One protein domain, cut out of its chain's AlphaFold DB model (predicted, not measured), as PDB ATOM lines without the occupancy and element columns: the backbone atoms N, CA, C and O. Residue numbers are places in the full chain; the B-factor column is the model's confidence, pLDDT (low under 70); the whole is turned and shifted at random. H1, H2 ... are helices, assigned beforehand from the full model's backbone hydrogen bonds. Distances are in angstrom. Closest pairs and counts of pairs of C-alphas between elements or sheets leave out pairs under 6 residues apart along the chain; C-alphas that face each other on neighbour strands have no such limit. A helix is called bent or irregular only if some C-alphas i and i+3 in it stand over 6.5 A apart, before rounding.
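AT A GLANCE: This is residues 21 to 190 of the 192 residues of an uncharacterized protein of Leptotrichia sp. OH3620_COT-345 (UniProt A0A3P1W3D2). H1a, H3, H4 and H5 form an up-and-down bundle, each running against the one before. Bent H1 leads into a hairpin, H1b with H2; its tip, residues 64 to 70, sticks out. The 170 printed residues include five named helices and no named strand: all helix, loose, radius of gyration of the C-alphas 21.0 A, spans 70 by 36 by 21 A.

HOW THE PARTS SIT: H1, residues 21 to 65, is one helix by its hydrogen bonds but bent between H1a, to 41, and H1b, from 44, those C-alphas 6.8 A apart. H3, residues 101 to 118, touches H1a, closest C-alphas 31 and 106, 6.2 A. H4, residues 127 to 156, and H5, 160 to 189, form a hairpin, closest C-alphas 139 and 180, 6.8 A. H2, residues 74 to 97, forms a hairpin with H1b. Every O i to N i+4 pair is within hydrogen-bond range except in H1a, 16 of 17, and H5, 15 of 26.

IN THESE COORDINATES: H1a begins at C-alpha 21 (-9.050, 22.931, 3.773); H5, 44.2 A long, ends at C-alpha 189 (-9.152, 13.384, 9.309).

THE WHOLE: The printed part has no cut and no long link; 36 residues have pLDDT under 70.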
ATOM      1  N   THR A  21      -9.176  24.108   2.920       71.38
ATOM      2  CA  THR A  21      -9.050  22.931   3.773       71.38
ATOM      3  C   THR A  21      -8.236  21.830   3.098       71.38
ATOM      4  O   THR A  21      -7.414  21.190   3.746       71.38
ATOM      5  N   LYS A  22      -8.382  21.635   1.780       78.56
ATOM      6  CA  LYS A  22      -7.610  20.640   1.017       78.56
ATOM      7  C   LYS A  22      -6.129  21.005   0.953       78.56
ATOM      8  O   LYS A  22      -5.272  20.130   1.053       78.56
ATOM      9  N   GLU A  23      -5.821  22.292   0.814       83.88
ATOM     10  CA  GLU A  23      -4.437  22.763   0.847       83.88
ATOM     11  C   GLU A  23      -3.820  22.691   2.245       83.88
ATOM     12  O   GLU A  23      -2.640  22.375   2.358       83.88
ATOM     13  N   ILE A  24      -4.590  22.969   3.303       86.19
ATOM     14  CA  ILE A  24      -4.129  22.796   4.688       86.19
ATOM     15  C   ILE A  24      -3.867  21.313   4.976       86.19
ATOM     16  O   ILE A  24      -2.809  20.984   5.495       86.19
ATOM     17  N   LYS A  25      -4.766  20.404   4.568       87.06
ATOM     18  CA  LYS A  25      -4.562  18.950   4.709       87.06
ATOM     19  C   LYS A  25      -3.319  18.464   3.965       87.06
ATOM     20  O   LYS A  25      -2.592  17.624   4.477       87.06
ATOM     21  N   LYS A  26      -3.037  19.016   2.781       90.56
ATOM     22  CA  LYS A  26      -1.803  18.709   2.051       90.56
ATOM     23  C   LYS A  26      -0.557  19.162   2.822       90.56
ATOM     24  O   LYS A  26       0.371  18.375   2.972       90.56
ATOM     25  N   ASP A  27      -0.545  20.397   3.317       92.00
ATOM     26  CA  ASP A  27       0.577  20.916   4.105       92.00
ATOM     27  C   ASP A  27       0.754  20.140   5.429       92.00
ATOM     28  O   ASP A  27       1.884  19.942   5.868       92.00
ATOM     29  N   LEU A  28      -0.334  19.656   6.044       90.00
ATOM     30  CA  LEU A  28      -0.294  18.769   7.215       90.00
ATOM     31  C   LEU A  28       0.309  17.397   6.885       90.00
ATOM     32  O   LEU A  28       1.189  16.946   7.611       90.00
ATOM     33  N   ALA A  29      -0.054  16.793   5.753       90.69
ATOM     34  CA  ALA A  29       0.553  15.534   5.320       90.69
ATOM     35  C   ALA A  29       2.057  15.695   5.023       90.69
ATOM     36  O   ALA A  29       2.865  14.822   5.347       90.69
ATOM     37  N   GLU A  30       2.457  16.833   4.444       92.94
ATOM     38  CA  GLU A  30       3.871  17.189   4.267       92.94
ATOM     39  C   GLU A  30       4.582  17.384   5.619       92.94
ATOM     40  O   GLU A  30       5.726  16.946   5.778       92.94
ATOM     41  N   LEU A  31       3.911  18.010   6.594       91.88
ATOM     42  CA  LEU A  31       4.412  18.190   7.958       91.88
ATOM     43  C   LEU A  31       4.620  16.843   8.653       91.88
ATOM     44  O   LEU A  31       5.694  16.603   9.199       91.88
ATOM     45  N   LYS A  32       3.623  15.956   8.581       91.56
ATOM     46  CA  LYS A  32       3.675  14.588   9.095       91.56
ATOM     47  C   LYS A  32       4.878  13.839   8.531       91.56
ATOM     48  O   LYS A  32       5.703  13.360   9.299       91.56
ATOM     49  N   ALA A  33       5.012  13.785   7.206       90.62
ATOM     50  CA  ALA A  33       6.111  13.069   6.561       90.62
ATOM     51  C   ALA A  33       7.483  13.622   6.984       90.62
ATOM     52  O   ALA A  33       8.410  12.862   7.249       90.62
ATOM     53  N   ALA A  34       7.614  14.948   7.098       89.44
ATOM     54  CA  ALA A  34       8.848  15.572   7.566       89.44
ATOM     55  C   ALA A  34       9.156  15.253   9.041       89.44
ATOM     56  O   ALA A  34      10.321  15.074   9.387       89.44
ATOM     57  N   LEU A  35       8.138  15.159   9.901       87.81
ATOM     58  CA  LEU A  35       8.309  14.773  11.304       87.81
ATOM     59  C   LEU A  35       8.634  13.288  11.463       87.81
ATOM     60  O   LEU A  35       9.507  12.968  12.256       87.81
ATOM     61  N   GLU A  36       8.022  12.397  10.683       88.62
ATOM     62  CA  GLU A  36       8.376  10.968  10.654       88.62
ATOM     63  C   GLU A  36       9.820  10.750  10.173       88.62
ATOM     64  O   GLU A  36      10.544   9.916  10.713       88.62
ATOM     65  N   GLU A  37      10.257  11.512   9.166       87.06
ATOM     66  CA  GLU A  37      11.642  11.506   8.682       87.06
ATOM     67  C   GLU A  37      12.645  11.965   9.744       87.06
ATOM     68  O   GLU A  37      13.784  11.500   9.719       87.06
ATOM     69  N   ILE A  38      12.259  12.910  10.605       82.00
ATOM     70  CA  ILE A  38      13.056  13.330  11.761       82.00
ATOM     71  C   ILE A  38      13.023  12.205  12.793       82.00
ATOM     72  O   ILE A  38      14.073  11.706  13.165       82.00
ATOM     73  N   ASN A  39      11.841  11.738  13.190       82.12
ATOM     74  CA  ASN A  39      11.678  10.732  14.236       82.12
ATOM     75  C   ASN A  39      12.563   9.500  14.003       82.12
ATOM     76  O   ASN A  39      13.356   9.151  14.866       82.12
ATOM     77  N   LYS A  40      12.549   8.944  12.784       82.50
ATOM     78  CA  LYS A  40      13.380   7.786  12.402       82.50
ATOM     79  C   LYS A  40      14.887   8.016  12.521       82.50
ATOM     80  O   LYS A  40      15.637   7.064  12.699       82.50
ATOM     81  N   GLU A  41      15.353   9.248  12.342       78.81
ATOM     82  CA  GLU A  41      16.776   9.567  12.489       78.81
ATOM     83  C   GLU A  41      17.169   9.802  13.948       78.81
ATOM     84  O   GLU A  41      18.307   9.529  14.321       78.81
ATOM     85  N   TYR A  42      16.245  10.308  14.767       74.56
ATOM     86  CA  TYR A  42      16.500  10.602  16.177       74.56
ATOM     87  C   TYR A  42      16.259   9.412  17.097       74.56
ATOM     88  O   TYR A  42      16.904   9.342  18.135       74.56
ATOM     89  N   GLU A  43      15.378   8.488  16.729       78.00
ATOM     90  CA  GLU A  43      15.013   7.305  17.515       78.00
ATOM     91  C   GLU A  43      16.251   6.517  18.005       78.00
ATOM     92  O   GLU A  43      16.395   6.362  19.218       78.00
ATOM     93  N   PRO A  44      17.260   6.181  17.168       78.94
ATOM     94  CA  PRO A  44      18.462   5.488  17.651       78.94
ATOM     95  C   PRO A  44      19.307   6.312  18.637       78.94
ATOM     96  O   PRO A  44      19.993   5.768  19.505       78.94
ATOM     97  N   ILE A  45      19.300   7.642  18.497       75.88
ATOM     98  CA  ILE A  45      20.007   8.558  19.400       75.88
ATOM     99  C   ILE A  45      19.261   8.659  20.732       75.88
ATOM    100  O   ILE A  45      19.894   8.618  21.787       75.88
ATOM    101  N   LEU A  46      17.933   8.762  20.682       71.94
ATOM    102  CA  LEU A  46      17.055   8.795  21.845       71.94
ATOM    103  C   LEU A  46      17.186   7.510  22.660       71.94
ATOM    104  O   LEU A  46      17.446   7.606  23.856       71.94
ATOM    105  N   ASP A  47      17.119   6.342  22.021       76.31
ATOM    106  CA  ASP A  47      17.245   5.039  22.684       76.31
ATOM    107  C   ASP A  47      18.526   4.935  23.515       76.31
ATOM    108  O   ASP A  47      18.488   4.584  24.697       76.31
ATOM    109  N   ARG A  48      19.667   5.323  22.936       77.56
ATOM    110  CA  ARG A  48      20.963   5.289  23.636       77.56
ATOM    111  C   ARG A  48      21.058   6.308  24.763       77.56
ATOM    112  O   ARG A  48      21.652   6.031  25.802       77.56
ATOM    113  N   VAL A  49      20.483   7.495  24.580       71.62
ATOM    114  CA  VAL A  49      20.448   8.529  25.625       71.62
ATOM    115  C   VAL A  49      19.520   8.116  26.776       71.62
ATOM    116  O   VAL A  49      19.820   8.386  27.940       71.62
ATOM    117  N   VAL A  50      18.419   7.423  26.481       73.19
ATOM    118  CA  VAL A  50      17.522   6.831  27.480       73.19
ATOM    119  C   VAL A  50      18.218   5.696  28.230       73.19
ATOM    120  O   VAL A  50      18.087   5.606  29.449       73.19
ATOM    121  N   GLU A  51      18.968   4.845  27.532       76.75
ATOM    122  CA  GLU A  51      19.772   3.784  28.147       76.75
ATOM    123  C   GLU A  51      20.820   4.363  29.106       76.75
ATOM    124  O   GLU A  51      20.893   3.941  30.260       76.75
ATOM    125  N   PHE A  52      21.531   5.414  28.683       75.69
ATOM    126  CA  PHE A  52      22.419   6.186  29.554       75.69
ATOM    127  C   PHE A  52      21.693   6.697  30.807       75.69
ATOM    128  O   PHE A  52      22.179   6.523  31.922       75.69
ATOM    129  N   HIS A  53      20.506   7.292  30.646       75.19
ATOM    130  CA  HIS A  53      19.748   7.842  31.770       75.19
ATOM    131  C   HIS A  53      19.292   6.762  32.762       75.19
ATOM    132  O   HIS A  53      19.298   6.984  33.972       75.19
ATOM    133  N   LYS A  54      18.901   5.583  32.264       75.88
ATOM    134  CA  LYS A  54      18.538   4.438  33.111       75.88
ATOM    135  C   LYS A  54      19.726   3.964  33.939       75.88
ATOM    136  O   LYS A  54      19.545   3.674  35.118       75.88
ATOM    137  N   GLU A  55      20.915   3.911  33.345       76.94
ATOM    138  CA  GLU A  55      22.132   3.515  34.054       76.94
ATOM    139  C   GLU A  55      22.489   4.516  35.163       76.94
ATOM    140  O   GLU A  55      22.764   4.110  36.294       76.94
ATOM    141  N   GLU A  56      22.367   5.821  34.893       74.81
ATOM    142  CA  GLU A  56      22.561   6.861  35.912       74.81
ATOM    143  C   GLU A  56      21.539   6.758  37.045       74.81
ATOM    144  O   GLU A  56      21.910   6.784  38.219       74.81
ATOM    145  N   LEU A  57      20.257   6.580  36.714       71.75
ATOM    146  CA  LEU A  57      19.198   6.417  37.706       71.75
ATOM    147  C   LEU A  57      19.436   5.174  38.577       71.75
ATOM    148  O   LEU A  57      19.280   5.236  39.795       71.75
ATOM    149  N   ASN A  58      19.828   4.053  37.968       75.12
ATOM    150  CA  ASN A  58      20.126   2.812  38.676       75.12
ATOM    151  C   ASN A  58      21.305   2.985  39.633       75.12
ATOM    152  O   ASN A  58      21.225   2.542  40.779       75.12
ATOM    153  N   ALA A  59      22.369   3.660  39.201       71.25
ATOM    154  CA  ALA A  59      23.513   3.942  40.054       71.25
ATOM    155  C   ALA A  59      23.143   4.860  41.233       71.25
ATOM    156  O   ALA A  59      23.553   4.618  42.371       71.25
ATOM    157  N   ASP A  60      22.306   5.868  40.989       70.31
ATOM    158  CA  ASP A  60      21.791   6.763  42.026       70.31
ATOM    159  C   ASP A  60      20.886   6.029  43.028       70.31
ATOM    160  O   ASP A  60      20.972   6.261  44.237       70.31
ATOM    161  N   ILE A  61      20.035   5.114  42.551       68.19
ATOM    162  CA  ILE A  61      19.191   4.257  43.395       68.19
ATOM    163  C   ILE A  61      20.056   3.306  44.215       68.19
ATOM    164  O   ILE A  61      19.841   3.205  45.421       68.19
ATOM    165  N   MET A  62      21.047   2.646  43.608       65.12
ATOM    166  CA  MET A  62      21.993   1.779  44.316       65.12
ATOM    167  C   MET A  62      22.683   2.561  45.428       65.12
ATOM    168  O   MET A  62      22.576   2.184  46.587       65.12
ATOM    169  N   LYS A  63      23.240   3.736  45.122       65.81
ATOM    170  CA  LYS A  63      23.839   4.632  46.116       65.81
ATOM    171  C   LYS A  63      22.863   5.044  47.223       65.81
ATOM    172  O   LYS A  63      23.270   5.240  48.356       65.81
ATOM    173  N   ARG A  64      21.568   5.199  46.955       63.78
ATOM    174  CA  ARG A  64      20.589   5.548  48.006       63.78
ATOM    175  C   ARG A  64      20.119   4.341  48.818       63.78
ATOM    176  O   ARG A  64      19.742   4.514  49.972       63.78
ATOM    177  N   THR A  65      20.124   3.147  48.231       59.91
ATOM    178  CA  THR A  65      19.580   1.915  48.831       59.91
ATOM    179  C   THR A  65      20.639   1.080  49.552       59.91
ATOM    180  O   THR A  65      20.307   0.427  50.537       59.91
ATOM    181  N   THR A  66      21.910   1.145  49.144       53.25
ATOM    182  CA  THR A  66      23.038   0.471  49.815       53.25
ATOM    183  C   THR A  66      23.729   1.331  50.872       53.25
ATOM    184  O   THR A  66      24.641   0.853  51.545       53.25
ATOM    185  N   PHE A  67      23.287   2.575  51.096       50.72
ATOM    186  CA  PHE A  67      23.842   3.451  52.134       50.72
ATOM    187  C   PHE A  67      23.349   3.082  53.545       50.72
ATOM    188  O   PHE A  67      22.706   3.855  54.252       50.72
ATOM    189  N   VAL A  68      23.765   1.893  53.977       47.91
ATOM    190  CA  VAL A  68      24.388   1.691  55.283       47.91
ATOM    191  C   VAL A  68      25.835   1.244  55.009       47.91
ATOM    192  O   VAL A  68      26.149   0.066  55.051       47.91
ATOM    193  N   GLY A  69      26.724   2.193  54.696       51.50
ATOM    194  CA  GLY A  69      28.165   2.043  54.961       51.50
ATOM    195  C   GLY A  69      29.131   1.743  53.806       51.50
ATOM    196  O   GLY A  69      30.279   2.170  53.922       51.50
ATOM    197  N   ASP A  70      28.730   1.108  52.704       60.09
ATOM    198  CA  ASP A  70      29.708   0.692  51.683       60.09
ATOM    199  C   ASP A  70      29.853   1.701  50.536       60.09
ATOM    200  O   ASP A  70      28.896   2.080  49.859       60.09
ATOM    201  N   LYS A  71      31.094   2.158  50.320       63.62
ATOM    202  CA  LYS A  71      31.466   2.955  49.146       63.62
ATOM    203  C   LYS A  71      31.439   2.063  47.908       63.62
ATOM    204  O   LYS A  71      31.917   0.932  47.938       63.62
ATOM    205  N   GLU A  72      30.920   2.607  46.816       70.19
ATOM    206  CA  GLU A  72      31.014   1.996  45.492       70.19
ATOM    207  C   GLU A  72      32.487   1.702  45.160       70.19
ATOM    208  O   GLU A  72      33.357   2.530  45.442       70.19
ATOM    209  N   SER A  73      32.785   0.518  44.618       78.69
ATOM    210  CA  SER A  73      34.170   0.134  44.334       78.69
ATOM    211  C   SER A  73      34.732   0.912  43.140       78.69
ATOM    212  O   SER A  73      34.010   1.239  42.194       78.69
ATOM    213  N   ASP A  74      36.046   1.152  43.144       80.69
ATOM    214  CA  ASP A  74      36.742   1.852  42.053       80.69
ATOM    215  C   ASP A  74      36.544   1.160  40.691       80.69
ATOM    216  O   ASP A  74      36.489   1.817  39.652       80.69
ATOM    217  N   GLU A  75      36.368  -0.166  40.686       78.75
ATOM    218  CA  GLU A  75      36.086  -0.945  39.476       78.75
ATOM    219  C   GLU A  75      34.712  -0.605  38.871       78.75
ATOM    220  O   GLU A  75      34.584  -0.486  37.651       78.75
ATOM    221  N   VAL A  76      33.686  -0.414  39.708       78.00
ATOM    222  CA  VAL A  76      32.333  -0.039  39.263       78.00
ATOM    223  C   VAL A  76      32.323   1.396  38.739       78.00
ATOM    224  O   VAL A  76      31.742   1.669  37.688       78.00
ATOM    225  N   ILE A  77      33.030   2.307  39.415       77.38
ATOM    226  CA  ILE A  77      33.201   3.693  38.957       77.38
ATOM    227  C   ILE A  77      33.891   3.718  37.586       77.38
ATOM    228  O   ILE A  77      33.372   4.337  36.659       77.38
ATOM    229  N   ALA A  78      34.998   2.990  37.418       81.19
ATOM    230  CA  ALA A  78      35.733   2.940  36.155       81.19
ATOM    231  C   ALA A  78      34.907   2.346  34.997       81.19
ATOM    232  O   ALA A  78      34.937   2.882  33.888       81.19
ATOM    233  N   LYS A  79      34.143   1.272  35.247       81.44
ATOM    234  CA  LYS A  79      33.249   0.660  34.244       81.44
ATOM    235  C   LYS A  79      32.173   1.635  33.766       81.44
ATOM    236  O   LYS A  79      31.948   1.752  32.563       81.44
ATOM    237  N   ARG A  80      31.553   2.370  34.690       78.81
ATOM    238  CA  ARG A  80      30.534   3.377  34.369       78.81
ATOM    239  C   ARG A  80      31.119   4.548  33.583       78.81
ATOM    240  O   ARG A  80      30.561   4.911  32.557       78.81
ATOM    241  N   GLU A  81      32.261   5.099  33.994       81.12
ATOM    242  CA  GLU A  81      32.910   6.192  33.251       81.12
ATOM    243  C   GLU A  81      33.295   5.771  31.819       81.12
ATOM    244  O   GLU A  81      33.131   6.543  30.872       81.12
ATOM    245  N   ALA A  82      33.743   4.525  31.628       84.12
ATOM    246  CA  ALA A  82      34.013   3.979  30.299       84.12
ATOM    247  C   ALA A  82      32.737   3.866  29.441       84.12
ATOM    248  O   ALA A  82      32.734   4.329  28.299       84.12
ATOM    249  N   PHE A  83      31.650   3.322  30.002       82.69
ATOM    250  CA  PHE A  83      30.351   3.212  29.325       82.69
ATOM    251  C   PHE A  83      29.812   4.581  28.892       82.69
ATOM    252  O   PHE A  83      29.459   4.786  27.731       82.69
ATOM    253  N   LYS A  84      29.816   5.560  29.800       77.88
ATOM    254  CA  LYS A  84      29.363   6.924  29.512       77.88
ATOM    255  C   LYS A  84      30.149   7.556  28.365       77.88
ATOM    256  O   LYS A  84      29.569   8.210  27.497       77.88
ATOM    257  N   LYS A  85      31.472   7.366  28.352       81.94
ATOM    258  CA  LYS A  85      32.345   7.923  27.316       81.94
ATOM    259  C   LYS A  85      32.054   7.295  25.954       81.94
ATOM    260  O   LYS A  85      31.970   8.015  24.964       81.94
ATOM    261  N   GLU A  86      31.832   5.984  25.920       85.44
ATOM    262  CA  GLU A  86      31.450   5.263  24.705       85.44
ATOM    263  C   GLU A  86      30.112   5.763  24.134       85.44
ATOM    264  O   GLU A  86      30.024   6.066  22.941       85.44
ATOM    265  N   ILE A  87      29.079   5.897  24.976       80.44
ATOM    266  CA  ILE A  87      27.768   6.408  24.549       80.44
ATOM    267  C   ILE A  87      27.881   7.848  24.044       80.44
ATOM    268  O   ILE A  87      27.307   8.172  22.999       80.44
ATOM    269  N   PHE A  88      28.639   8.702  24.738       79.31
ATOM    270  CA  PHE A  88      28.876  10.081  24.317       79.31
ATOM    271  C   PHE A  88      29.540  10.147  22.937       79.31
ATOM    272  O   PHE A  88      29.037  10.838  22.053       79.31
ATOM    273  N   GLU A  89      30.640   9.417  22.729       83.81
ATOM    274  CA  GLU A  89      31.380   9.430  21.462       83.81
ATOM    275  C   GLU A  89      30.523   8.917  20.300       83.81
ATOM    276  O   GLU A  89      30.471   9.552  19.245       83.81
ATOM    277  N   LYS A  90      29.789   7.813  20.499       83.81
ATOM    278  CA  LYS A  90      28.853   7.282  19.496       83.81
ATOM    279  C   LYS A  90      27.754   8.286  19.157       83.81
ATOM    280  O   LYS A  90      27.514   8.564  17.985       83.81
ATOM    281  N   THR A  91      27.123   8.860  20.181       78.25
ATOM    282  CA  THR A  91      26.033   9.829  20.018       78.25
ATOM    283  C   THR A  91      26.508  11.088  19.299       78.25
ATOM    284  O   THR A  91      25.856  11.546  18.364       78.25
ATOM    285  N   LYS A  92      27.674  11.620  19.682       78.88
ATOM    286  CA  LYS A  92      28.264  12.807  19.060       78.88
ATOM    287  C   LYS A  92      28.607  12.573  17.589       78.88
ATOM    288  O   LYS A  92      28.219  13.380  16.752       78.88
ATOM    289  N   ASN A  93      29.261  11.455  17.265       81.75
ATOM    290  CA  ASN A  93      29.613  11.118  15.884       81.75
ATOM    291  C   ASN A  93      28.377  11.001  14.982       81.75
ATOM    292  O   ASN A  93      28.401  11.463  13.841       81.75
ATOM    293  N   GLU A  94      27.292  10.410  15.484       78.12
ATOM    294  CA  GLU A  94      26.048  10.326  14.721       78.12
ATOM    295  C   GLU A  94      25.415  11.702  14.517       78.12
ATOM    296  O   GLU A  94      25.112  12.050  13.376       78.12
ATOM    297  N   ILE A  95      25.310  12.529  15.561       74.81
ATOM    298  CA  ILE A  95      24.770  13.894  15.452       74.81
ATOM    299  C   ILE A  95      25.588  14.752  14.482       74.81
ATOM    300  O   ILE A  95      25.009  15.462  13.658       74.81
ATOM    301  N   ASP A  96      26.917  14.660  14.536       74.94
ATOM    302  CA  ASP A  96      27.819  15.372  13.626       74.94
ATOM    303  C   ASP A  96      27.655  14.895  12.170       74.94
ATOM    304  O   ASP A  96      27.819  15.674  11.227       74.94
ATOM    305  N   SER A  97      27.286  13.625  11.970       74.19
ATOM    306  CA  SER A  97      27.028  13.042  10.647       74.19
ATOM    307  C   SER A  97      25.631  13.351  10.086       74.19
ATOM    308  O   SER A  97      25.409  13.235   8.874       74.19
ATOM    309  N   MET A  98      24.686  13.773  10.933       70.88
ATOM    310  CA  MET A  98      23.322  14.086  10.516       70.88
ATOM    311  C   MET A  98      23.282  15.362   9.676       70.88
ATOM    312  O   MET A  98      23.742  16.440  10.062       70.88
ATOM    313  N   LYS A  99      22.640  15.275   8.509       60.50
ATOM    314  CA  LYS A  99      22.298  16.461   7.723       60.50
ATOM    315  C   LYS A  99      20.993  17.027   8.279       60.50
ATOM    316  O   LYS A  99      19.962  16.366   8.257       60.50
ATOM    317  N   PHE A 100      21.022  18.291   8.705       62.22
ATOM    318  CA  PHE A 100      19.890  19.001   9.324       62.22
ATOM    319  C   PHE A 100      18.937  19.799   8.395       62.22
ATOM    320  O   PHE A 100      18.158  20.594   8.917       62.22
ATOM    321  N   PRO A 101      18.879  19.649   7.050       67.00
ATOM    322  CA  PRO A 101      17.922  20.432   6.259       67.00
ATOM    323  C   PRO A 101      16.447  20.082   6.557       67.00
ATOM    324  O   PRO A 101      15.547  20.758   6.060       67.00
ATOM    325  N   LYS A 102      16.183  19.053   7.376       77.69
ATOM    326  CA  LYS A 102      14.841  18.592   7.754       77.69
ATOM    327  C   LYS A 102      14.147  19.478   8.795       77.69
ATOM    328  O   LYS A 102      12.957  19.740   8.626       77.69
ATOM    329  N   THR A 103      14.850  20.014   9.800       84.25
ATOM    330  CA  THR A 103      14.228  20.944  10.770       84.25
ATOM    331  C   THR A 103      13.815  22.245  10.083       84.25
ATOM    332  O   THR A 103      12.703  22.734  10.275       84.25
ATOM    333  N   GLU A 104      14.638  22.732   9.156       88.81
ATOM    334  CA  GLU A 104      14.308  23.868   8.288       88.81
ATOM    335  C   GLU A 104      13.125  23.592   7.346       88.81
ATOM    336  O   GLU A 104      12.294  24.474   7.114       88.81
ATOM    337  N   LYS A 105      12.998  22.366   6.817       90.38
ATOM    338  CA  LYS A 105      11.814  21.945   6.045       90.38
ATOM    339  C   LYS A 105      10.549  22.041   6.903       90.38
ATOM    340  O   LYS A 105       9.573  22.638   6.451       90.38
ATOM    341  N   VAL A 106      10.582  21.536   8.139       91.19
ATOM    342  CA  VAL A 106       9.451  21.623   9.078       91.19
ATOM    343  C   VAL A 106       9.094  23.078   9.390       91.19
ATOM    344  O   VAL A 106       7.932  23.455   9.247       91.19
ATOM    345  N   LYS A 107      10.076  23.926   9.726       92.75
ATOM    346  CA  LYS A 107       9.848  25.358  10.002       92.75
ATOM    347  C   LYS A 107       9.137  26.062   8.846       92.75
ATOM    348  O   LYS A 107       8.166  26.779   9.069       92.75
ATOM    349  N   LYS A 108       9.563  25.800   7.604       93.94
ATOM    350  CA  LYS A 108       8.929  26.361   6.398       93.94
ATOM    351  C   LYS A 108       7.485  25.892   6.218       93.94
ATOM    352  O   LYS A 108       6.654  26.677   5.768       93.94
ATOM    353  N   ILE A 109       7.179  24.630   6.527       94.06
ATOM    354  CA  ILE A 109       5.807  24.105   6.440       94.06
ATOM    355  C   ILE A 109       4.919  24.772   7.495       94.06
ATOM    356  O   ILE A 109       3.836  25.247   7.160       94.06
ATOM    357  N   ILE A 110       5.400  24.901   8.736       93.56
ATOM    358  CA  ILE A 110       4.667  25.601   9.800       93.56
ATOM    359  C   ILE A 110       4.400  27.056   9.410       93.56
ATOM    360  O   ILE A 110       3.268  27.515   9.508       93.56
ATOM    361  N   GLU A 111       5.401  27.771   8.897       93.94
ATOM    362  CA  GLU A 111       5.228  29.166   8.481       93.94
ATOM    363  C   GLU A 111       4.158  29.314   7.379       93.94
ATOM    364  O   GLU A 111       3.380  30.272   7.375       93.94
ATOM    365  N   LYS A 112       4.079  28.354   6.443       93.06
ATOM    366  CA  LYS A 112       3.007  28.312   5.434       93.06
ATOM    367  C   LYS A 112       1.636  28.099   6.078       93.06
ATOM    368  O   LYS A 112       0.706  28.838   5.746       93.06
ATOM    369  N   LEU A 113       1.517  27.125   6.981       91.12
ATOM    370  CA  LEU A 113       0.273  26.820   7.690       91.12
ATOM    371  C   LEU A 113      -0.208  28.031   8.507       91.12
ATOM    372  O   LEU A 113      -1.359  28.439   8.369       91.12
ATOM    373  N   GLU A 114       0.672  28.703   9.249       91.38
ATOM    374  CA  GLU A 114       0.330  29.899  10.036       91.38
ATOM    375  C   GLU A 114      -0.151  31.065   9.169       91.38
ATOM    376  O   GLU A 114      -1.133  31.741   9.494       91.38
ATOM    377  N   LYS A 115       0.497  31.292   8.020       90.31
ATOM    378  CA  LYS A 115       0.048  32.298   7.045       90.31
ATOM    379  C   LYS A 115      -1.339  31.978   6.490       90.31
ATOM    380  O   LYS A 115      -2.087  32.903   6.183       90.31
ATOM    381  N   LYS A 116      -1.690  30.697   6.338       87.19
ATOM    382  CA  LYS A 116      -3.025  30.274   5.886       87.19
ATOM    383  C   LYS A 116      -4.075  30.465   6.979       87.19
ATOM    384  O   LYS A 116      -5.138  31.004   6.688       87.19
ATOM    385  N   VAL A 117      -3.758  30.100   8.223       85.31
ATOM    386  CA  VAL A 117      -4.655  30.274   9.379       85.31
ATOM    387  C   VAL A 117      -4.934  31.752   9.649       85.31
ATOM    388  O   VAL A 117      -6.089  32.156   9.701       85.31
ATOM    389  N   SER A 118      -3.893  32.585   9.735       82.00
ATOM    390  CA  SER A 118      -4.016  34.023  10.045       82.00
ATOM    391  C   SER A 118      -4.800  34.831   9.010       82.00
ATOM    392  O   SER A 118      -5.425  35.835   9.343       82.00
ATOM    393  N   LYS A 119      -4.792  34.408   7.742       80.25
ATOM    394  CA  LYS A 119      -5.575  35.050   6.675       80.25
ATOM    395  C   LYS A 119      -7.051  34.664   6.702       80.25
ATOM    396  O   LYS A 119      -7.843  35.292   5.993       80.25
ATOM    397  N   ARG A 120      -7.434  33.630   7.455       74.88
ATOM    398  CA  ARG A 120      -8.802  33.121   7.443       74.88
ATOM    399  C   ARG A 120      -9.667  33.890   8.433       74.88
ATOM    400  O   ARG A 120      -9.350  34.011   9.610       74.88
ATOM    401  N   LYS A 121     -10.801  34.386   7.942       72.56
ATOM    402  CA  LYS A 121     -11.886  34.872   8.795       72.56
ATOM    403  C   LYS A 121     -12.710  33.666   9.219       72.56
ATOM    404  O   LYS A 121     -13.464  33.137   8.408       72.56
ATOM    405  N   VAL A 122     -12.517  33.220  10.454       75.38
ATOM    406  CA  VAL A 122     -13.301  32.130  11.043       75.38
ATOM    407  C   VAL A 122     -14.742  32.606  11.205       75.38
ATOM    408  O   VAL A 122     -14.980  33.700  11.719       75.38
ATOM    409  N   ASN A 123     -15.715  31.806  10.765       77.25
ATOM    410  CA  ASN A 123     -17.104  32.089  11.087       77.25
ATOM    411  C   ASN A 123     -17.346  31.742  12.558       77.25
ATOM    412  O   ASN A 123     -17.454  30.573  12.917       77.25
ATOM    413  N   GLU A 124     -17.479  32.758  13.407       78.12
ATOM    414  CA  GLU A 124     -17.656  32.599  14.857       78.12
ATOM    415  C   GLU A 124     -18.915  31.803  15.248       78.12
ATOM    416  O   GLU A 124     -19.029  31.328  16.375       78.12
ATOM    417  N   LYS A 125     -19.863  31.613  14.320       80.94
ATOM    418  CA  LYS A 125     -21.059  30.786  14.534       80.94
ATOM    419  C   LYS A 125     -20.844  29.305  14.198       80.94
ATOM    420  O   LYS A 125     -21.715  28.496  14.508       80.94
ATOM    421  N   ASN A 126     -19.726  28.935  13.566       82.88
ATOM    422  CA  ASN A 126     -19.392  27.553  13.223       82.88
ATOM    423  C   ASN A 126     -18.378  26.970  14.221       82.88
ATOM    424  O   ASN A 126     -17.167  27.127  14.080       82.88
ATOM    425  N   ILE A 127     -18.891  26.255  15.224       79.00
ATOM    426  CA  ILE A 127     -18.090  25.663  16.307       79.00
ATOM    427  C   ILE A 127     -17.054  24.655  15.775       79.00
ATOM    428  O   ILE A 127     -15.948  24.587  16.315       79.00
ATOM    429  N   MET A 128     -17.370  23.903  14.713       80.94
ATOM    430  CA  MET A 128     -16.432  22.934  14.124       80.94
ATOM    431  C   MET A 128     -15.245  23.644  13.474       80.94
ATOM    432  O   MET A 128     -14.100  23.254  13.690       80.94
ATOM    433  N   GLU A 129     -15.507  24.733  12.746       81.44
ATOM    434  CA  GLU A 129     -14.457  25.545  12.131       81.44
ATOM    435  C   GLU A 129     -13.539  26.169  13.193       81.44
ATOM    436  O   GLU A 129     -12.316  26.089  13.082       81.44
ATOM    437  N   ILE A 130     -14.116  26.720  14.265       79.56
ATOM    438  CA  ILE A 130     -13.356  27.266  15.398       79.56
ATOM    439  C   ILE A 130     -12.468  26.187  16.031       79.56
ATOM    440  O   ILE A 130     -11.272  26.400  16.237       79.56
ATOM    441  N   SER A 131     -13.040  25.015  16.314       80.81
ATOM    442  CA  SER A 131     -12.329  23.897  16.946       80.81
ATOM    443  C   SER A 131     -11.154  23.427  16.093       80.81
ATOM    444  O   SER A 131     -10.059  23.216  16.614       80.81
ATOM    445  N   TYR A 132     -11.351  23.347  14.776       86.12
ATOM    446  CA  TYR A 132     -10.304  22.970  13.839       86.12
ATOM    447  C   TYR A 132      -9.123  23.949  13.848       86.12
ATOM    448  O   TYR A 132      -7.974  23.530  13.985       86.12
ATOM    449  N   TYR A 133      -9.376  25.259  13.744       86.19
ATOM    450  CA  TYR A 133      -8.297  26.256  13.710       86.19
ATOM    451  C   TYR A 133      -7.570  26.406  15.045       86.19
ATOM    452  O   TYR A 133      -6.360  26.658  15.062       86.19
ATOM    453  N   ASN A 134      -8.274  26.192  16.156       85.25
ATOM    454  CA  ASN A 134      -7.655  26.122  17.473       85.25
ATOM    455  C   ASN A 134      -6.741  24.895  17.589       85.25
ATOM    456  O   ASN A 134      -5.591  25.036  18.006       85.25
ATOM    457  N   GLY A 135      -7.208  23.719  17.153       85.50
ATOM    458  CA  GLY A 135      -6.399  22.497  17.108       85.50
ATOM    459  C   GLY A 135      -5.152  22.655  16.233       85.50
ATOM    460  O   GLY A 135      -4.044  22.348  16.668       85.50
ATOM    461  N   LEU A 136      -5.306  23.240  15.040       88.81
ATOM    462  CA  LEU A 136      -4.194  23.537  14.134       88.81
ATOM    463  C   LEU A 136      -3.153  24.464  14.778       88.81
ATOM    464  O   LEU A 136      -1.955  24.209  14.685       88.81
ATOM    465  N   SER A 137      -3.596  25.514  15.472       87.69
ATOM    466  CA  SER A 137      -2.705  26.457  16.164       87.69
ATOM    467  C   SER A 137      -1.950  25.807  17.330       87.69
ATOM    468  O   SER A 137      -0.757  26.067  17.516       87.69
ATOM    469  N   ALA A 138      -2.619  24.930  18.085       85.62
ATOM    470  CA  ALA A 138      -2.002  24.170  19.167       85.62
ATOM    471  C   ALA A 138      -0.916  23.220  18.639       85.62
ATOM    472  O   ALA A 138       0.216  23.263  19.121       85.62
ATOM    473  N   ILE A 139      -1.221  22.451  17.588       85.56
ATOM    474  CA  ILE A 139      -0.272  21.528  16.951       85.56
ATOM    475  C   ILE A 139       0.943  22.283  16.406       85.56
ATOM    476  O   ILE A 139       2.076  21.905  16.691       85.56
ATOM    477  N   MET A 140       0.747  23.382  15.669       89.50
ATOM    478  CA  MET A 140       1.868  24.177  15.145       89.50
ATOM    479  C   MET A 140       2.786  24.685  16.263       89.50
ATOM    480  O   MET A 140       4.010  24.620  16.132       89.50
ATOM    481  N   SER A 141       2.209  25.144  17.375       86.56
ATOM    482  CA  SER A 141       2.969  25.577  18.552       86.56
ATOM    483  C   SER A 141       3.763  24.419  19.164       86.56
ATOM    484  O   SER A 141       4.944  24.570  19.474       86.56
ATOM    485  N   GLU A 142       3.151  23.237  19.276       87.31
ATOM    486  CA  GLU A 142       3.817  22.034  19.772       87.31
ATOM    487  C   GLU A 142       4.981  21.584  18.893       87.31
ATOM    488  O   GLU A 142       6.029  21.196  19.420       87.31
ATOM    489  N   VAL A 143       4.807  21.633  17.571       87.06
ATOM    490  CA  VAL A 143       5.863  21.268  16.630       87.06
ATOM    491  C   VAL A 143       7.018  22.265  16.722       87.06
ATOM    492  O   VAL A 143       8.167  21.838  16.782       87.06
ATOM    493  N   LYS A 144       6.751  23.577  16.805       87.88
ATOM    494  CA  LYS A 144       7.810  24.594  16.960       87.88
ATOM    495  C   LYS A 144       8.694  24.325  18.171       87.88
ATOM    496  O   LYS A 144       9.912  24.273  18.026       87.88
ATOM    497  N   VAL A 145       8.081  24.087  19.332       84.00
ATOM    498  CA  VAL A 145       8.815  23.788  20.570       84.00
ATOM    499  C   VAL A 145       9.671  22.528  20.413       84.00
ATOM    500  O   VAL A 145      10.806  22.492  20.881       84.00
ATOM    501  N   ARG A 146       9.154  21.489  19.748       81.12
ATOM    502  CA  ARG A 146       9.902  20.243  19.510       81.12
ATOM    503  C   ARG A 146      11.096  20.458  18.593       81.12
ATOM    504  O   ARG A 146      12.193  20.025  18.924       81.12
ATOM    505  N   ILE A 147      10.895  21.152  17.477       84.12
ATOM    506  CA  ILE A 147      11.969  21.449  16.525       84.12
ATOM    507  C   ILE A 147      13.044  22.326  17.168       84.12
ATOM    508  O   ILE A 147      14.226  22.049  17.002       84.12
ATOM    509  N   GLU A 148      12.657  23.324  17.959       82.56
ATOM    510  CA  GLU A 148      13.605  24.156  18.702       82.56
ATOM    511  C   GLU A 148      14.413  23.338  19.716       82.56
ATOM    512  O   GLU A 148      15.622  23.511  19.830       82.56
ATOM    513  N   ARG A 149      13.780  22.395  20.425       78.44
ATOM    514  CA  ARG A 149      14.493  21.481  21.332       78.44
ATOM    515  C   ARG A 149      15.486  20.589  20.596       78.44
ATOM    516  O   ARG A 149      16.579  20.387  21.111       78.44
ATOM    517  N   ILE A 150      15.133  20.093  19.414       77.50
ATOM    518  CA  ILE A 150      16.025  19.296  18.560       77.50
ATOM    519  C   ILE A 150      17.223  20.129  18.085       77.50
ATOM    520  O   ILE A 150      18.369  19.694  18.192       77.50
ATOM    521  N   ASP A 151      16.976  21.354  17.616       78.88
ATOM    522  CA  ASP A 151      18.042  22.273  17.213       78.88
ATOM    523  C   ASP A 151      18.947  22.628  18.412       78.88
ATOM    524  O   ASP A 151      20.173  22.648  18.293       78.88
ATOM    525  N   ASN A 152      18.363  22.853  19.593       75.31
ATOM    526  CA  ASN A 152      19.106  23.126  20.824       75.31
ATOM    527  C   ASN A 152      19.914  21.919  21.298       75.31
ATOM    528  O   ASN A 152      21.042  22.093  21.750       75.31
ATOM    529  N   PHE A 153      19.366  20.709  21.201       72.62
ATOM    530  CA  PHE A 153      20.069  19.471  21.522       72.62
ATOM    531  C   PHE A 153      21.357  19.353  20.704       72.62
ATOM    532  O   PHE A 153      22.436  19.192  21.272       72.62
ATOM    533  N   LYS A 154      21.262  19.563  19.387       70.94
ATOM    534  CA  LYS A 154      22.422  19.586  18.492       70.94
ATOM    535  C   LYS A 154      23.481  20.591  18.947       70.94
ATOM    536  O   LYS A 154      24.658  20.264  19.027       70.94
ATOM    537  N   ASN A 155      23.059  21.820  19.227       69.56
ATOM    538  CA  ASN A 155      23.986  22.906  19.531       69.56
ATOM    539  C   ASN A 155      24.638  22.777  20.921       69.56
ATOM    540  O   ASN A 155      25.609  23.483  21.183       69.56
ATOM    541  N   ASN A 156      24.121  21.909  21.801       65.19
ATOM    542  CA  ASN A 156      24.547  21.808  23.199       65.19
ATOM    543  C   ASN A 156      25.209  20.478  23.591       65.19
ATOM    544  O   ASN A 156      25.719  20.398  24.708       65.19
ATOM    545  N   ILE A 157      25.291  19.468  22.711       63.44
ATOM    546  CA  ILE A 157      26.189  18.316  22.934       63.44
ATOM    547  C   ILE A 157      27.622  18.757  22.639       63.44
ATOM    548  O   ILE A 157      28.196  18.513  21.579       63.44
ATOM    549  N   ILE A 158      28.190  19.481  23.597       54.34
ATOM    550  CA  ILE A 158      29.531  20.057  23.493       54.34
ATOM    551  C   ILE A 158      30.522  19.176  24.265       54.34
ATOM    552  O   ILE A 158      31.628  18.933  23.773       54.34
ATOM    553  N   ASP A 159      30.111  18.618  25.411       57.66
ATOM    554  CA  ASP A 159      30.971  17.793  26.265       57.66
ATOM    555  C   ASP A 159      30.247  16.671  27.035       57.66
ATOM    556  O   ASP A 159      29.021  16.583  27.092       57.66
ATOM    557  N   TYR A 160      31.051  15.809  27.649       50.97
ATOM    558  CA  TYR A 160      30.641  14.647  28.433       50.97
ATOM    559  C   TYR A 160      29.668  14.962  29.586       50.97
ATOM    560  O   TYR A 160      28.731  14.207  29.831       50.97
ATOM    561  N   ASN A 161      29.835  16.105  30.259       54.44
ATOM    562  CA  ASN A 161      29.003  16.499  31.401       54.44
ATOM    563  C   ASN A 161      27.663  17.109  30.959       54.44
ATOM    564  O   ASN A 161      26.710  17.173  31.739       54.44
ATOM    565  N   SER A 162      27.579  17.573  29.709       60.03
ATOM    566  CA  SER A 162      26.337  18.067  29.114       60.03
ATOM    567  C   SER A 162      25.351  16.940  28.790       60.03
ATOM    568  O   SER A 162      24.144  17.165  28.873       60.03
ATOM    569  N   LEU A 163      25.836  15.719  28.519       58.06
ATOM    570  CA  LEU A 163      24.994  14.571  28.164       58.06
ATOM    571  C   LEU A 163      24.024  14.198  29.297       58.06
ATOM    572  O   LEU A 163      22.856  13.931  29.036       58.06
ATOM    573  N   ASP A 164      24.473  14.278  30.551       56.44
ATOM    574  CA  ASP A 164      23.661  13.953  31.726       56.44
ATOM    575  C   ASP A 164      22.491  14.937  31.922       56.44
ATOM    576  O   ASP A 164      21.330  14.538  32.051       56.44
ATOM    577  N   ARG A 165      22.750  16.245  31.771       58.53
ATOM    578  CA  ARG A 165      21.701  17.287  31.785       58.53
ATOM    579  C   ARG A 165      20.734  17.160  30.612       58.53
ATOM    580  O   ARG A 165      19.542  17.422  30.760       58.53
ATOM    581  N   ILE A 166      21.251  16.777  29.449       56.03
ATOM    582  CA  ILE A 166      20.487  16.644  28.213       56.03
ATOM    583  C   ILE A 166      19.632  15.365  28.222       56.03
ATOM    584  O   ILE A 166      18.523  15.385  27.686       56.03
ATOM    585  N   SER A 167      20.087  14.295  28.882       56.62
ATOM    586  CA  SER A 167      19.421  12.986  28.913       56.62
ATOM    587  C   SER A 167      17.989  13.053  29.447       56.62
ATOM    588  O   SER A 167      17.061  12.545  28.818       56.62
ATOM    589  N   SER A 168      17.778  13.798  30.535       57.22
ATOM    590  CA  SER A 168      16.457  14.016  31.135       57.22
ATOM    591  C   SER A 168      15.512  14.842  30.247       57.22
ATOM    592  O   SER A 168      14.301  14.615  30.244       57.22
ATOM    593  N   GLY A 169      16.047  15.778  29.454       56.47
ATOM    594  CA  GLY A 169      15.279  16.580  28.495       56.47
ATOM    595  C   GLY A 169      14.952  15.831  27.198       56.47
ATOM    596  O   GLY A 169      13.894  16.057  26.608       56.47
ATOM    597  N   MET A 170      15.834  14.918  26.787       60.25
ATOM    598  CA  MET A 170      15.714  14.060  25.603       60.25
ATOM    599  C   MET A 170      14.788  12.865  25.819       60.25
ATOM    600  O   MET A 170      13.952  12.593  24.967       60.25
ATOM    601  N   ALA A 171      14.848  12.208  26.979       55.84
ATOM    602  CA  ALA A 171      13.906  11.142  27.330       55.84
ATOM    603  C   ALA A 171      12.444  11.643  27.362       55.84
ATOM    604  O   ALA A 171      11.505  10.885  27.145       55.84
ATOM    605  N   GLN A 172      12.234  12.947  27.579       55.88
ATOM    606  CA  GLN A 172      10.920  13.591  27.459       55.88
ATOM    607  C   GLN A 172      10.533  13.972  26.019       55.88
ATOM    608  O   GLN A 172       9.391  14.384  25.792       55.88
ATOM    609  N   LEU A 173      11.467  13.905  25.068       55.03
ATOM    610  CA  LEU A 173      11.271  14.251  23.659       55.03
ATOM    611  C   LEU A 173      10.639  13.084  22.872       55.03
ATOM    612  O   LEU A 173       9.775  13.332  22.030       55.03
ATOM    613  N   ASP A 174      11.009  11.846  23.215       54.19
ATOM    614  CA  ASP A 174      10.572  10.588  22.583       54.19
ATOM    615  C   ASP A 174       9.048  10.377  22.669       54.19
ATOM    616  O   ASP A 174       8.347  10.318  21.662       54.19
ATOM    617  N   TYR A 175       8.471  10.502  23.871       54.09
ATOM    618  CA  TYR A 175       7.015  10.424  24.080       54.09
ATOM    619  C   TYR A 175       6.218  11.540  23.371       54.09
ATOM    620  O   TYR A 175       4.991  11.564  23.401       54.09
ATOM    621  N   ARG A 176       6.872  12.540  22.771       65.06
ATOM    622  CA  ARG A 176       6.208  13.761  22.300       65.06
ATOM    623  C   ARG A 176       6.125  13.870  20.784       65.06
ATOM    624  O   ARG A 176       5.143  14.456  20.321       65.06
ATOM    625  N   LEU A 177       7.087  13.368  20.010       77.81
ATOM    626  CA  LEU A 177       7.014  13.451  18.543       77.81
ATOM    627  C   LEU A 177       5.891  12.570  17.984       77.81
ATOM    628  O   LEU A 177       5.060  13.082  17.234       77.81
ATOM    629  N   ASP A 178       5.781  11.324  18.443       79.00
ATOM    630  CA  ASP A 178       4.715  10.395  18.036       79.00
ATOM    631  C   ASP A 178       3.318  10.895  18.401       79.00
ATOM    632  O   ASP A 178       2.381  10.813  17.601       79.00
ATOM    633  N   ASN A 179       3.179  11.491  19.586       82.50
ATOM    634  CA  ASN A 179       1.927  12.112  20.010       82.50
ATOM    635  C   ASN A 179       1.537  13.275  19.089       82.50
ATOM    636  O   ASN A 179       0.377  13.394  18.703       82.50
ATOM    637  N   THR A 180       2.495  14.101  18.669       83.75
ATOM    638  CA  THR A 180       2.216  15.197  17.729       83.75
ATOM    639  C   THR A 180       1.923  14.703  16.321       83.75
ATOM    640  O   THR A 180       1.033  15.243  15.669       83.75
ATOM    641  N   ILE A 181       2.604  13.655  15.853       86.56
ATOM    642  CA  ILE A 181       2.271  12.993  14.585       86.56
ATOM    643  C   ILE A 181       0.834  12.453  14.638       86.56
ATOM    644  O   ILE A 181       0.065  12.657  13.699       86.56
ATOM    645  N   SER A 182       0.438  11.841  15.755       87.88
ATOM    646  CA  SER A 182      -0.923  11.331  15.964       87.88
ATOM    647  C   SER A 182      -1.967  12.453  15.944       87.88
ATOM    648  O   SER A 182      -2.946  12.359  15.209       87.88
ATOM    649  N   GLN A 183      -1.723  13.563  16.647       86.44
ATOM    650  CA  GLN A 183      -2.599  14.744  16.619       86.44
ATOM    651  C   GLN A 183      -2.717  15.362  15.214       86.44
ATOM    652  O   GLN A 183      -3.791  15.827  14.829       86.44
ATOM    653  N   ILE A 184      -1.636  15.363  14.422       87.25
ATOM    654  CA  ILE A 184      -1.676  15.810  13.020       87.25
ATOM    655  C   ILE A 184      -2.607  14.908  12.205       87.25
ATOM    656  O   ILE A 184      -3.453  15.419  11.473       87.25
ATOM    657  N   ILE A 185      -2.508  13.584  12.367       84.88
ATOM    658  CA  ILE A 185      -3.385  12.616  11.688       84.88
ATOM    659  C   ILE A 185      -4.849  12.823  12.093       84.88
ATOM    660  O   ILE A 185      -5.735  12.801  11.236       84.88
ATOM    661  N   GLU A 186      -5.126  13.032  13.380       86.38
ATOM    662  CA  GLU A 186      -6.478  13.337  13.863       86.38
ATOM    663  C   GLU A 186      -7.032  14.600  13.193       86.38
ATOM    664  O   GLU A 186      -8.156  14.596  12.687       86.38
ATOM    665  N   LEU A 187      -6.220  15.657  13.109       83.94
ATOM    666  CA  LEU A 187      -6.612  16.911  12.477       83.94
ATOM    667  C   LEU A 187      -6.807  16.770  10.955       83.94
ATOM    668  O   LEU A 187      -7.746  17.337  10.399       83.94
ATOM    669  N   GLU A 188      -5.968  15.997  10.263       83.50
ATOM    670  CA  GLU A 188      -6.129  15.700   8.830       83.50
ATOM    671  C   GLU A 188      -7.469  15.014   8.531       83.50
ATOM    672  O   GLU A 188      -8.121  15.307   7.520       83.50
ATOM    673  N   ASN A 189      -7.905  14.133   9.430       82.38
ATOM    674  CA  ASN A 189      -9.152  13.384   9.309       82.38
ATOM    675  C   ASN A 189     -10.369  14.124   9.885       82.38
ATOM    676  O   ASN A 189     -11.495  13.651   9.723       82.38
ATOM    677  N   PHE A 190     -10.177  15.298  10.496       76.88
ATOM    678  CA  PHE A 190     -11.265  16.083  11.068       76.88
ATOM    679  C   PHE A 190     -12.248  16.552   9.971       76.88
ATOM    680  O   PHE A 190     -11.812  17.094   8.939       76.88
TER     681      PHE A 190